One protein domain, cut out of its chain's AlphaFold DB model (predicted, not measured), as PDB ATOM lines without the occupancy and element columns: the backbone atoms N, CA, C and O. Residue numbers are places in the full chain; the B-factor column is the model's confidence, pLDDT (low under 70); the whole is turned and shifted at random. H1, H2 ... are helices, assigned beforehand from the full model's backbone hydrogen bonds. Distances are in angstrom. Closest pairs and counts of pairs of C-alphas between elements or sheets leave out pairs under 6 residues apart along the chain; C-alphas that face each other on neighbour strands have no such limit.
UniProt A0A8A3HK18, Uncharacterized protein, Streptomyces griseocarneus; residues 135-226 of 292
ATOM      1  N   ALA A 135     280.048 261.075 372.598       89.12
ATOM      2  CA  ALA A 135     281.116 260.068 372.603       89.12
ATOM      3  C   ALA A 135     282.410 260.581 373.268       89.12
ATOM      4  O   ALA A 135     282.977 259.907 374.122       89.12
ATOM      5  N   ALA A 136     282.802 261.831 372.995       90.06
ATOM      6  CA  ALA A 136     283.970 262.465 373.610       90.06
ATOM      7  C   ALA A 136     283.886 262.559 375.149       90.06
ATOM      8  O   ALA A 136     284.902 262.461 375.845       90.06
ATOM      9  N   GLN A 137     282.681 262.738 375.703       92.06
ATOM     10  CA  GLN A 137     282.473 262.791 377.149       92.06
ATOM     11  C   GLN A 137     282.616 261.402 377.776       92.06
ATOM     12  O   GLN A 137     283.246 261.273 378.830       92.06
ATOM     13  N   LEU A 138     282.061 260.372 377.133       92.50
ATOM     14  CA  LEU A 138     282.254 258.981 377.536       92.50
ATOM     15  C   LEU A 138     283.741 258.608 377.498       92.50
ATOM     16  O   LEU A 138     284.274 258.102 378.484       92.50
ATOM     17  N   ASP A 139     284.434 258.965 376.419       92.25
ATOM     18  CA  ASP A 139     285.873 258.768 376.275       92.25
ATOM     19  C   ASP A 139     286.675 259.432 377.393       92.25
ATOM     20  O   ASP A 139     287.577 258.835 377.984       92.25
ATOM     21  N   GLY A 140     286.337 260.678 377.729       92.69
ATOM     22  CA  GLY A 140     286.939 261.388 378.855       92.69
ATOM     23  C   GLY A 140     286.675 260.718 380.210       92.69
ATOM     24  O   GLY A 140     287.509 260.805 381.112       92.69
ATOM     25  N   ARG A 141     285.540 260.030 380.388       92.81
ATOM     26  CA  ARG A 141     285.258 259.237 381.600       92.81
ATOM     27  C   ARG A 141     286.098 257.963 381.637       92.81
ATOM     28  O   ARG A 141     286.731 257.703 382.657       92.81
ATOM     29  N   LEU A 142     286.156 257.209 380.540       93.56
ATOM     30  CA  LEU A 142     286.937 255.971 380.466       93.56
ATOM     31  C   LEU A 142     288.441 256.245 380.633       93.56
ATOM     32  O   LEU A 142     289.101 255.578 381.425       93.56
ATOM     33  N   ARG A 143     288.983 257.287 379.990       92.75
ATOM     34  CA  ARG A 143     290.402 257.668 380.144       92.75
ATOM     35  C   ARG A 143     290.781 258.023 381.581       92.75
ATOM     36  O   ARG A 143     291.880 257.690 382.011       92.75
ATOM     37  N   ARG A 144     289.883 258.659 382.343       92.12
ATOM     38  CA  ARG A 144     290.128 258.958 383.766       92.12
ATOM     39  C   ARG A 144     290.265 257.689 384.601       92.12
ATOM     40  O   ARG A 144     291.148 257.622 385.450       92.12
ATOM     41  N   VAL A 145     289.444 256.674 384.334       92.19
ATOM     42  CA  VAL A 145     289.568 255.378 385.019       92.19
ATOM     43  C   VAL A 145     290.808 254.626 384.574       92.19
ATOM     44  O   VAL A 145     291.515 254.097 385.424       92.19
ATOM     45  N   LEU A 146     291.134 254.647 383.282       92.50
ATOM     46  CA  LEU A 146     292.381 254.074 382.781       92.50
ATOM     47  C   LEU A 146     293.604 254.683 383.484       92.50
ATOM     48  O   LEU A 146     294.476 253.950 383.943       92.50
ATOM     49  N   ALA A 147     293.638 256.011 383.631       91.44
ATOM     50  CA  ALA A 147     294.699 256.702 384.358       91.44
ATOM     51  C   ALA A 147     294.745 256.299 385.844       91.44
ATOM     52  O   ALA A 147     295.826 256.060 386.379       91.44
ATOM     53  N   ALA A 148     293.587 256.174 386.502       91.88
ATOM     54  CA  ALA A 148     293.505 255.782 387.908       91.88
ATOM     55  C   ALA A 148     293.959 254.330 388.155       91.88
ATOM     56  O   ALA A 148     294.712 254.080 389.091       91.88
ATOM     57  N   VAL A 149     293.557 253.381 387.301       91.81
ATOM     58  CA  VAL A 149     294.011 251.974 387.353       91.81
ATOM     59  C   VAL A 149     295.513 251.876 387.071       91.81
ATOM     60  O   VAL A 149     296.219 251.036 387.637       91.81
ATOM     61  N   GLY A 150     296.007 252.751 386.200       89.19
ATOM     62  CA  GLY A 150     297.417 252.855 385.870       89.19
ATOM     63  C   GLY A 150     298.294 253.435 386.986       89.19
ATOM     64  O   GLY A 150     299.483 253.137 387.057       89.19
ATOM     65  N   ALA A 151     297.747 254.245 387.890       90.44
ATOM     66  CA  ALA A 151     298.536 254.893 388.936       90.44
ATOM     67  C   ALA A 151     299.291 253.881 389.826       90.44
ATOM     68  O   ALA A 151     298.877 252.740 390.003       90.44
ATOM     69  N   ALA A 152     300.421 254.264 390.418       86.38
ATOM     70  CA  ALA A 152     301.138 253.381 391.340       86.38
ATOM     71  C   ALA A 152     300.405 253.248 392.694       86.38
ATOM     72  O   ALA A 152     299.687 254.154 393.111       86.38
ATOM     73  N   GLY A 153     300.628 252.136 393.405       90.00
ATOM     74  CA  GLY A 153     300.181 251.951 394.794       90.00
ATOM     75  C   GLY A 153     298.956 251.050 394.992       90.00
ATOM     76  O   GLY A 153     298.321 250.596 394.042       90.00
ATOM     77  N   GLU A 154     298.638 250.784 396.260       89.75
ATOM     78  CA  GLU A 154     297.612 249.820 396.688       89.75
ATOM     79  C   GLU A 154     296.195 250.200 396.236       89.75
ATOM     80  O   GLU A 154     295.440 249.337 395.793       89.75
ATOM     81  N   ALA A 155     295.861 251.493 396.245       88.94
ATOM     82  CA  ALA A 155     294.558 251.983 395.794       88.94
ATOM     83  C   ALA A 155     294.266 251.611 394.329       88.94
ATOM     84  O   ALA A 155     293.135 251.282 393.973       88.94
ATOM     85  N   ALA A 156     295.290 251.615 393.474       91.25
ATOM     86  CA  ALA A 156     295.143 251.214 392.083       91.25
ATOM     87  C   ALA A 156     295.072 249.681 391.918       91.25
ATOM     88  O   ALA A 156     294.393 249.207 391.009       91.25
ATOM     89  N   ASP A 157     295.688 248.894 392.813       91.69
ATOM     90  CA  ASP A 157     295.497 247.431 392.847       91.69
ATOM     91  C   ASP A 157     294.054 247.084 393.230       91.69
ATOM     92  O   ASP A 157     293.431 246.219 392.614       91.69
ATOM     93  N   GLU A 158     293.514 247.764 394.244       91.81
ATOM     94  CA  GLU A 158     292.124 247.609 394.661       91.81
ATOM     95  C   GLU A 158     291.165 248.008 393.535       91.81
ATOM     96  O   GLU A 158     290.267 247.236 393.190       91.81
ATOM     97  N   LEU A 159     291.416 249.151 392.891       93.44
ATOM     98  CA  LEU A 159     290.654 249.586 391.727       93.44
ATOM     99  C   LEU A 159     290.724 248.561 390.588       93.44
ATOM    100  O   LEU A 159     289.694 248.256 389.995       93.44
ATOM    101  N   GLY A 160     291.894 247.978 390.317       93.69
ATOM    102  CA  GLY A 160     292.054 246.917 389.323       93.69
ATOM    103  C   GLY A 160     291.182 245.692 389.620       93.69
ATOM    104  O   GLY A 160     290.535 245.167 388.716       93.69
ATOM    105  N   ARG A 161     291.089 245.260 390.889       94.00
ATOM    106  CA  ARG A 161     290.217 244.130 391.282       94.00
ATOM    107  C   ARG A 161     288.747 244.462 391.053       94.00
ATOM    108  O   ARG A 161     288.021 243.655 390.477       94.00
ATOM    109  N   TRP A 162     288.330 245.658 391.457       93.44
ATOM    110  CA  TRP A 162     286.969 246.144 391.241       93.44
ATOM    111  C   TRP A 162     286.609 246.233 389.761       93.44
ATOM    112  O   TRP A 162     285.537 245.801 389.344       93.44
ATOM    113  N   VAL A 163     287.516 246.768 388.952       93.19
ATOM    114  CA  VAL A 163     287.342 246.896 387.510       93.19
ATOM    115  C   VAL A 163     287.196 245.527 386.853       93.19
ATOM    116  O   VAL A 163     286.300 245.353 386.033       93.19
ATOM    117  N   LEU A 164     288.012 244.537 387.225       93.31
ATOM    118  CA  LEU A 164     287.874 243.182 386.685       93.31
ATOM    119  C   LEU A 164     286.553 242.512 387.071       93.31
ATOM    120  O   LEU A 164     286.046 241.702 386.299       93.31
ATOM    121  N   HIS A 165     285.987 242.868 388.223       91.81
ATOM    122  CA  HIS A 165     284.662 242.412 388.637       91.81
ATOM    123  C   HIS A 165     283.540 243.066 387.816       91.81
ATOM    124  O   HIS A 165     282.621 242.388 387.360       91.81
ATOM    125  N   TYR A 166     283.619 244.379 387.590       92.19
ATOM    126  CA  TYR A 166     282.523 245.143 386.996       92.19
ATOM    127  C   TYR A 166     282.573 245.283 385.475       92.19
ATOM    128  O   TYR A 166     281.525 245.230 384.839       92.19
ATOM    129  N   VAL A 167     283.750 245.444 384.862       91.94
ATOM    130  CA  VAL A 167     283.869 245.677 383.411       91.94
ATOM    131  C   VAL A 167     283.143 244.621 382.581       91.94
ATOM    132  O   VAL A 167     282.379 245.033 381.714       91.94
ATOM    133  N   PRO A 168     283.262 243.303 382.848       90.38
ATOM    134  CA  PRO A 168     282.530 242.283 382.088       90.38
ATOM    135  C   PRO A 168     281.000 242.433 382.121       90.38
ATOM    136  O   PRO A 168     280.311 241.838 381.300       90.38
ATOM    137  N   ARG A 169     280.471 243.217 383.068       92.56
ATOM    138  CA  ARG A 169     279.042 243.470 383.286       92.56
ATOM    139  C   ARG A 169     278.569 244.763 382.612       92.56
ATOM    140  O   ARG A 169     277.392 245.111 382.720       92.56
ATOM    141  N   LEU A 170     279.470 245.498 381.952       93.19
ATOM    142  CA  LEU A 170     279.102 246.664 381.160       93.19
ATOM    143  C   LEU A 170     278.230 246.251 379.963       93.19
ATOM    144  O   LEU A 170     278.382 245.153 379.423       93.19
ATOM    145  N   PRO A 171     277.354 247.151 379.493       91.75
ATOM    146  CA  PRO A 171     276.614 246.960 378.254       91.75
ATOM    147  C   PRO A 171     277.529 246.602 377.069       91.75
ATOM    148  O   PRO A 171     278.620 247.170 376.948       91.75
ATOM    149  N   PRO A 172     277.092 245.734 376.135       89.38
ATOM    150  CA  PRO A 172     277.938 245.267 375.035       89.38
ATOM    151  C   PRO A 172     278.552 246.379 374.176       89.38
ATOM    152  O   PRO A 172     279.683 246.253 373.714       89.38
ATOM    153  N   TRP A 173     277.836 247.484 373.958       89.06
ATOM    154  CA  TRP A 173     278.356 248.604 373.169       89.06
ATOM    155  C   TRP A 173     279.462 249.377 373.908       89.06
ATOM    156  O   TRP A 173     280.416 249.820 373.274       89.06
ATOM    157  N   LEU A 174     279.394 249.468 375.242       91.81
ATOM    158  CA  LEU A 174     280.467 250.025 376.072       91.81
ATOM    159  C   LEU A 174     281.672 249.095 376.108       91.81
ATOM    160  O   LEU A 174     282.807 249.555 376.014       91.81
ATOM    161  N   LEU A 175     281.431 247.785 376.182       91.25
ATOM    162  CA  LEU A 175     282.497 246.794 376.115       91.25
ATOM    163  C   LEU A 175     283.262 246.836 374.797       91.25
ATOM    164  O   LEU A 175     284.431 246.477 374.808       91.25
ATOM    165  N   ARG A 176     282.643 247.278 373.689       91.19
ATOM    166  CA  ARG A 176     283.311 247.485 372.390       91.19
ATOM    167  C   ARG A 176     284.276 248.666 372.397       91.19
ATOM    168  O   ARG A 176     285.206 248.670 371.592       91.19
ATOM    169  N   HIS A 177     284.125 249.601 373.327       91.75
ATOM    170  CA  HIS A 177     284.975 250.776 373.418       91.75
ATOM    171  C   HIS A 177     286.440 250.403 373.692       91.75
ATOM    172  O   HIS A 177     286.737 249.632 374.604       91.75
ATOM    173  N   GLU A 178     287.376 250.997 372.945       90.81
ATOM    174  CA  GLU A 178     288.814 250.724 373.087       90.81
ATOM    175  C   GLU A 178     289.313 250.972 374.519       90.81
ATOM    176  O   GLU A 178     289.954 250.115 375.123       90.81
ATOM    177  N   ASN A 179     288.941 252.106 375.120       91.94
ATOM    178  CA  ASN A 179     289.311 252.416 376.497       91.94
ATOM    179  C   ASN A 179     288.746 251.415 377.525       91.94
ATOM    180  O   ASN A 179     289.420 251.155 378.518       91.94
ATOM    181  N   ALA A 180     287.579 250.798 377.295       92.69
ATOM    182  CA  ALA A 180     287.065 249.747 378.183       92.69
ATOM    183  C   ALA A 180     287.956 248.492 378.143       92.69
ATOM    184  O   ALA A 180     288.280 247.923 379.188       92.69
ATOM    185  N   ARG A 181     288.433 248.113 376.949       92.06
ATOM    186  CA  ARG A 181     289.413 247.029 376.775       92.06
ATOM    187  C   ARG A 181     290.750 247.358 377.424       92.06
ATOM    188  O   ARG A 181     291.266 246.540 378.180       92.06
ATOM    189  N   ARG A 182     291.281 248.564 377.196       92.44
ATOM    190  CA  ARG A 182     292.542 249.011 377.813       92.44
ATOM    191  C   ARG A 182     292.466 248.958 379.337       92.44
ATOM    192  O   ARG A 182     293.376 248.438 379.971       92.44
ATOM    193  N   ILE A 183     291.359 249.415 379.925       93.62
ATOM    194  CA  ILE A 183     291.109 249.330 381.370       93.62
ATOM    195  C   ILE A 183     291.193 247.872 381.860       93.62
ATOM    196  O   ILE A 183     291.847 247.604 382.871       93.62
ATOM    197  N   GLN A 184     290.575 246.926 381.144       93.12
ATOM    198  CA  GLN A 184     290.620 245.502 381.487       93.12
ATOM    199  C   GLN A 184     292.040 244.928 381.394       93.12
ATOM    200  O   GLN A 184     292.490 244.273 382.332       93.12
ATOM    201  N   VAL A 185     292.753 245.195 380.294       92.31
ATOM    202  CA  VAL A 185     294.127 244.715 380.076       92.31
ATOM    203  C   VAL A 185     295.053 245.238 381.170       92.31
ATOM    204  O   VAL A 185     295.696 244.439 381.847       92.31
ATOM    205  N   VAL A 186     295.054 246.551 381.419       92.56
ATOM    206  CA  VAL A 186     295.903 247.171 382.449       92.56
ATOM    207  C   VAL A 186     295.575 246.619 383.838       92.56
ATOM    208  O   VAL A 186     296.485 246.338 384.614       92.56
ATOM    209  N   SER A 187     294.294 246.391 384.146       94.00
ATOM    210  CA  SER A 187     293.890 245.781 385.422       94.00
ATOM    211  C   SER A 187     294.391 244.343 385.570       94.00
ATOM    212  O   SER A 187     294.872 243.970 386.640       94.00
ATOM    213  N   CYS A 188     294.314 243.532 384.507       93.94
ATOM    214  CA  CYS A 188     294.846 242.170 384.502       93.94
ATOM    215  C   CYS A 188     296.362 242.157 384.712       93.94
ATOM    216  O   CYS A 188     296.840 241.490 385.627       93.94
ATOM    217  N   GLU A 189     297.114 242.930 383.929       91.50
ATOM    218  CA  GLU A 189     298.579 242.966 384.021       91.50
ATOM    219  C   GLU A 189     299.056 243.421 385.389       91.50
ATOM    220  O   GLU A 189     299.948 242.811 385.985       91.50
ATOM    221  N   ARG A 190     298.385 244.439 385.927       89.69
ATOM    222  CA  ARG A 190     298.618 244.933 387.275       89.69
ATOM    223  C   ARG A 190     298.480 243.839 388.329       89.69
ATOM    224  O   ARG A 190     299.298 243.717 389.236       89.69
ATOM    225  N   LEU A 191     297.454 243.013 388.200       92.31
ATOM    226  CA  LEU A 191     297.193 241.916 389.126       92.31
ATOM    227  C   LEU A 191     297.987 240.643 388.786       92.31
ATOM    228  O   LEU A 191     297.836 239.629 389.470       92.31
ATOM    229  N   GLY A 192     298.847 240.680 387.760       92.25
ATOM    230  CA  GLY A 192     299.605 239.525 387.281       92.25
ATOM    231  C   GLY A 192     298.722 238.430 386.677       92.25
ATOM    232  O   GLY A 192     299.039 237.245 386.810       92.25
ATOM    233  N   LEU A 193     297.600 238.819 386.073       93.50
ATOM    234  CA  LEU A 193     296.634 237.958 385.401       93.50
ATOM    235  C   LEU A 193     296.762 238.109 383.883       93.50
ATOM    236  O   LEU A 193     297.089 239.183 383.383       93.50
ATOM    237  N   GLU A 194     296.450 237.043 383.150       91.69
ATOM    238  CA  GLU A 194     296.315 237.126 381.696       91.69
ATOM    239  C   GLU A 194     294.960 237.777 381.350       91.69
ATOM    240  O   GLU A 194     293.937 237.371 381.919       91.69
ATOM    241  N   PRO A 195     294.910 238.780 380.455       89.56
ATOM    242  CA  PRO A 195     293.652 239.320 379.956       89.56
ATOM    243  C   PRO A 195     292.799 238.230 379.292       89.56
ATOM    244  O   PRO A 195     293.332 237.391 378.564       89.56
ATOM    245  N   PRO A 196     291.468 238.220 379.501       88.88
ATOM    246  CA  PRO A 196     290.612 237.281 378.794       88.88
ATOM    247  C   PRO A 196     290.642 237.558 377.280       88.88
ATOM    248  O   PRO A 196     290.885 238.705 376.868       88.88
ATOM    249  N   PRO A 197     290.354 236.538 376.446       88.50
ATOM    250  CA  PRO A 197     290.167 236.729 375.014       88.50
ATOM    251  C   PRO A 197     289.184 237.865 374.755       88.50
ATOM    252  O   PRO A 197     288.191 238.002 375.471       88.50
ATOM    253  N   ASP A 198     289.482 238.692 373.760       85.44
ATOM    254  CA  ASP A 198     288.594 239.782 373.393       85.44
ATOM    255  C   ASP A 198     287.300 239.210 372.795       85.44
ATOM    256  O   ASP A 198     287.362 238.543 371.758       85.44
ATOM    257  N   PRO A 199     286.124 239.434 373.414       83.44
ATOM    258  CA  PRO A 199     284.862 238.987 372.834       83.44
ATOM    259  C   PRO A 199     284.502 239.760 371.556       83.44
ATOM    260  O   PRO A 199     283.578 239.364 370.848       83.44
ATOM    261  N   PHE A 200     285.210 240.855 371.252       84.12
ATOM    262  CA  PHE A 200     285.015 241.648 370.048       84.12
ATOM    263  C   PHE A 200     286.297 241.636 369.209       84.12
ATOM    264  O   PHE A 200     287.364 241.938 369.726       84.12
ATOM    265  N   PRO A 201     286.239 241.313 367.909       76.69
ATOM    266  CA  PRO A 201     287.430 241.352 367.072       76.69
ATOM    267  C   PRO A 201     287.971 242.789 367.002       76.69
ATOM    268  O   PRO A 201     287.307 243.686 366.478       76.69
ATOM    269  N   ARG A 202     289.175 243.005 367.540       79.75
ATOM    270  CA  ARG A 202     289.923 244.267 367.474       79.75
ATOM    271  C   ARG A 202     291.280 244.054 366.806       79.75
ATOM    272  O   ARG A 202     291.814 242.945 366.860       79.75
ATOM    273  N   PRO A 203     291.879 245.098 366.208       74.25
ATOM    274  CA  PRO A 203     293.258 245.019 365.744       74.25
ATOM    275  C   PRO A 203     294.186 244.696 366.923       74.25
ATOM    276  O   PRO A 203     294.139 245.386 367.943       74.25
ATOM    277  N   ALA A 204     295.053 243.689 366.780       66.56
ATOM    278  CA  ALA A 204     295.980 243.247 367.835       66.56
ATOM    279  C   ALA A 204     296.886 244.375 368.375       66.56
ATOM    280  O   ALA A 204     297.284 244.353 369.537       66.56
ATOM    281  N   VAL A 205     297.140 245.394 367.548       64.12
ATOM    282  CA  VAL A 205     297.884 246.614 367.901       64.12
ATOM    283  C   VAL A 205     297.303 247.300 369.145       64.12
ATOM    284  O   VAL A 205     298.052 247.810 369.969       64.12
ATOM    285  N   THR A 206     295.984 247.229 369.352       68.12
ATOM    286  CA  THR A 206     295.320 247.883 370.493       68.12
ATOM    287  C   THR A 206     295.715 247.290 371.848       68.12
ATOM    288  O   THR A 206     295.876 248.042 372.810       68.12
ATOM    289  N   ASP A 207     295.935 245.972 371.930       70.81
ATOM    290  CA  ASP A 207     296.393 245.317 373.160       70.81
ATOM    291  C   ASP A 207     297.886 245.616 373.399       70.81
ATOM    292  O   ASP A 207     298.290 245.863 374.532       70.81
ATOM    293  N   GLU A 208     298.726 245.672 372.360       76.19
ATOM    294  CA  GLU A 208     300.140 246.050 372.516       76.19
ATOM    295  C   GLU A 208     300.333 247.516 372.917       76.19
ATOM    296  O   GLU A 208     301.148 247.805 373.796       76.19
ATOM    297  N   GLU A 209     299.557 248.429 372.335       78.19
ATOM    298  CA  GLU A 209     299.519 249.841 372.718       78.19
ATOM    299  C   GLU A 209     298.996 250.029 374.141       78.19
ATOM    300  O   GLU A 209     299.529 250.855 374.881       78.19
ATOM    301  N   ALA A 210     298.000 249.241 374.565       73.00
ATOM    302  CA  ALA A 210     297.520 249.255 375.947       73.00
ATOM    303  C   ALA A 210     298.641 248.912 376.940       73.00
ATOM    304  O   ALA A 210     298.701 249.475 378.033       73.00
ATOM    305  N   ARG A 211     299.539 248.003 376.536       75.00
ATOM    306  CA  ARG A 211     300.695 247.539 377.314       75.00
ATOM    307  C   ARG A 211     301.867 248.514 377.291       75.00
ATOM    308  O   ARG A 211     302.655 248.538 378.235       75.00
ATOM    309  N   ALA A 212     302.025 249.288 376.217       75.81
ATOM    310  CA  ALA A 212     303.222 250.090 375.958       75.81
ATOM    311  C   ALA A 212     303.605 251.061 377.100       75.81
ATOM    312  O   ALA A 212     304.778 251.058 377.478       75.81
ATOM    313  N   PRO A 213     302.673 251.803 377.739       70.19
ATOM    314  CA  PRO A 213     303.007 252.696 378.852       70.19
ATOM    315  C   PRO A 213     303.557 251.976 380.095       70.19
ATOM    316  O   PRO A 213     304.182 252.606 380.947       70.19
ATOM    317  N   TRP A 214     303.333 250.664 380.216       65.56
ATOM    318  CA  TRP A 214     303.602 249.885 381.429       65.56
ATOM    319  C   TRP A 214     304.843 248.998 381.332       65.56
ATOM    320  O   TRP A 214     305.328 248.505 382.354       65.56
ATOM    321  N   ARG A 215     305.412 248.834 380.130       65.69
ATOM    322  CA  ARG A 215     306.672 248.108 379.896       65.69
ATOM    323  C   ARG A 215     307.870 248.933 380.388       65.69
ATOM    324  O   ARG A 215     308.690 249.394 379.608       65.69
ATOM    325  N   GLY A 216     307.969 249.145 381.696       61.75
ATOM    326  CA  GLY A 216     309.061 249.911 382.306       61.75
ATOM    327  C   GLY A 216     308.815 250.304 383.758       61.75
ATOM    328  O   GLY A 216     309.769 250.501 384.510       61.75
ATOM    329  N   ALA A 217     307.555 250.346 384.195       61.19
ATOM    330  CA  ALA A 217     307.237 250.559 385.599       61.19
ATOM    331  C   ALA A 217     307.668 249.327 386.425       61.19
ATOM    332  O   ALA A 217     307.389 248.191 386.021       61.19
ATOM    333  N   PRO A 218     308.341 249.495 387.577       58.41
ATOM    334  CA  PRO A 218     308.794 248.389 388.416       58.41
ATOM    335  C   PRO A 218     307.608 247.691 389.107       58.41
ATOM    336  O   PRO A 218     307.394 247.815 390.306       58.41
ATOM    337  N   PHE A 219     306.854 246.882 388.360       57.16
ATOM    338  CA  PHE A 219     305.678 246.136 388.837       57.16
ATOM    339  C   PHE A 219     306.022 244.934 389.743       57.16
ATOM    340  O   PHE A 219     305.170 244.135 390.128       57.16
ATOM    341  N   ARG A 220     307.305 244.740 390.069       52.69
ATOM    342  CA  ARG A 220     307.829 243.449 390.546       52.69
ATOM    343  C   ARG A 220     307.702 243.182 392.050       52.69
ATOM    344  O   ARG A 220     308.052 242.075 392.464       52.69
ATOM    345  N   SER A 221     307.218 244.111 392.874       52.16
ATOM    346  CA  SER A 221     307.246 243.924 394.337       52.16
ATOM    347  C   SER A 221     305.996 243.256 394.931       52.16
ATOM    348  O   SER A 221     306.136 242.487 395.882       52.16
ATOM    349  N   VAL A 222     304.798 243.454 394.368       52.25
ATOM    350  CA  VAL A 222     303.546 242.997 395.014       52.25
ATOM    351  C   VAL A 222     303.263 241.508 394.759       52.25
ATOM    352  O   VAL A 222     303.047 240.739 395.700       52.25
ATOM    353  N   CYS A 223     303.384 241.032 393.514       49.47
ATOM    354  CA  CYS A 223     303.102 239.625 393.189       49.47
ATOM    355  C   CYS A 223     304.091 238.629 393.820       49.47
ATOM    356  O   CYS A 223     303.749 237.463 394.041       49.47
ATOM    357  N   ARG A 224     305.317 239.059 394.154       49.25
ATOM    358  CA  ARG A 224     306.318 238.172 394.764       49.25
ATOM    359  C   ARG A 224     305.993 237.866 396.236       49.25
ATOM    360  O   ARG A 224     306.270 236.752 396.685       49.25
ATOM    361  N   ARG A 225     305.340 238.794 396.951       46.50
ATOM    362  CA  ARG A 225     304.898 238.601 398.346       46.50
ATOM    363  C   ARG A 225     303.646 237.714 398.429       46.50
ATOM    364  O   ARG A 225     303.651 236.714 399.136       46.50
ATOM    365  N   ALA A 226     302.655 237.934 397.561       47.75
ATOM    366  CA  ALA A 226     301.451 237.092 397.520       47.75
ATOM    367  C   ALA A 226     301.748 235.616 397.176       47.75
ATOM    368  O   ALA A 226     301.166 234.714 397.779       47.75
TER     369      ALA A 226
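AT A GLANCE: This is residues 135 to 226 of the 292 residues of an uncharacterized protein of Streptomyces griseocarneus (UniProt A0A8A3HK18). A helix in the middle, H4, has the hairpin of H1 and H2 packed on one side and H5 crossing it on the other, with H1 and H4 side by side. Short H3 lies at one end of this helical core and short H6, on a tail touching no helix, at the other, while the long link 191 to 204 folds back from the end of H4 to the start of H5. The printed part has 92 residues with six named helices, H1 to H6 in chain order, and no named strand, in the class all helix. It is compact, with a radius of gyration of the C-alphas of 12.9 A, and elongated, spanning 39 by 24 by 21 A.

HOW THE PARTS SIT: H1, residues 135 to 150, and H2, residues 154 to 169, form a helical hairpin at a steep tilt of 44 degrees; H1 touches H2 with residues 148 to 150 alone, and the closest C-alphas, Val 149 and Ala 156, are 4.9 A apart. H2 has a kink of 28 degrees near residue 163. H3, residues 172 to 175, is close to H2 but not clearly touching, with C-alphas 168 and 175 7.5 A apart. The hub is H4, residues 178 to 190. It touches H1 at a shallow tilt of 6 degrees, the same way, closest at C-alphas 146 and 183, 5.1 A. It touches H2 at a steep tilt of 49 degrees, opposite ways, closest at C-alphas 160 and 187, 4.5 A. H5, residues 205 to 214, touches H4 at a steep tilt of 47 degrees, the same way, closest at C-alphas 182 and 210, 5.3 A. H6, residues 222 to 226, is apart from H5 and H4. Every O i to N i+4 pair is within hydrogen-bond range in H1, H4 and H6, against 10 of 12 in H2 and 4 of 6 in H5; H3 is too short for such a pair.

IN THESE COORDINATES: H1 begins at C-alpha 135, (281.116, 260.068, 372.603), and is 22.2 A long; H2 is 23.8 A and H4 18.2 A. H6 ends at C-alpha 226, (301.451, 237.092, 397.520).

THE WHOLE: The C-alphas of Ala 135 and Arg 225 are the two farthest apart, 41.1 A. The printed part has no cut, and the link H4 to H5 is long. Residues 204 to 206 and 214 to 226 have pLDDT under 70.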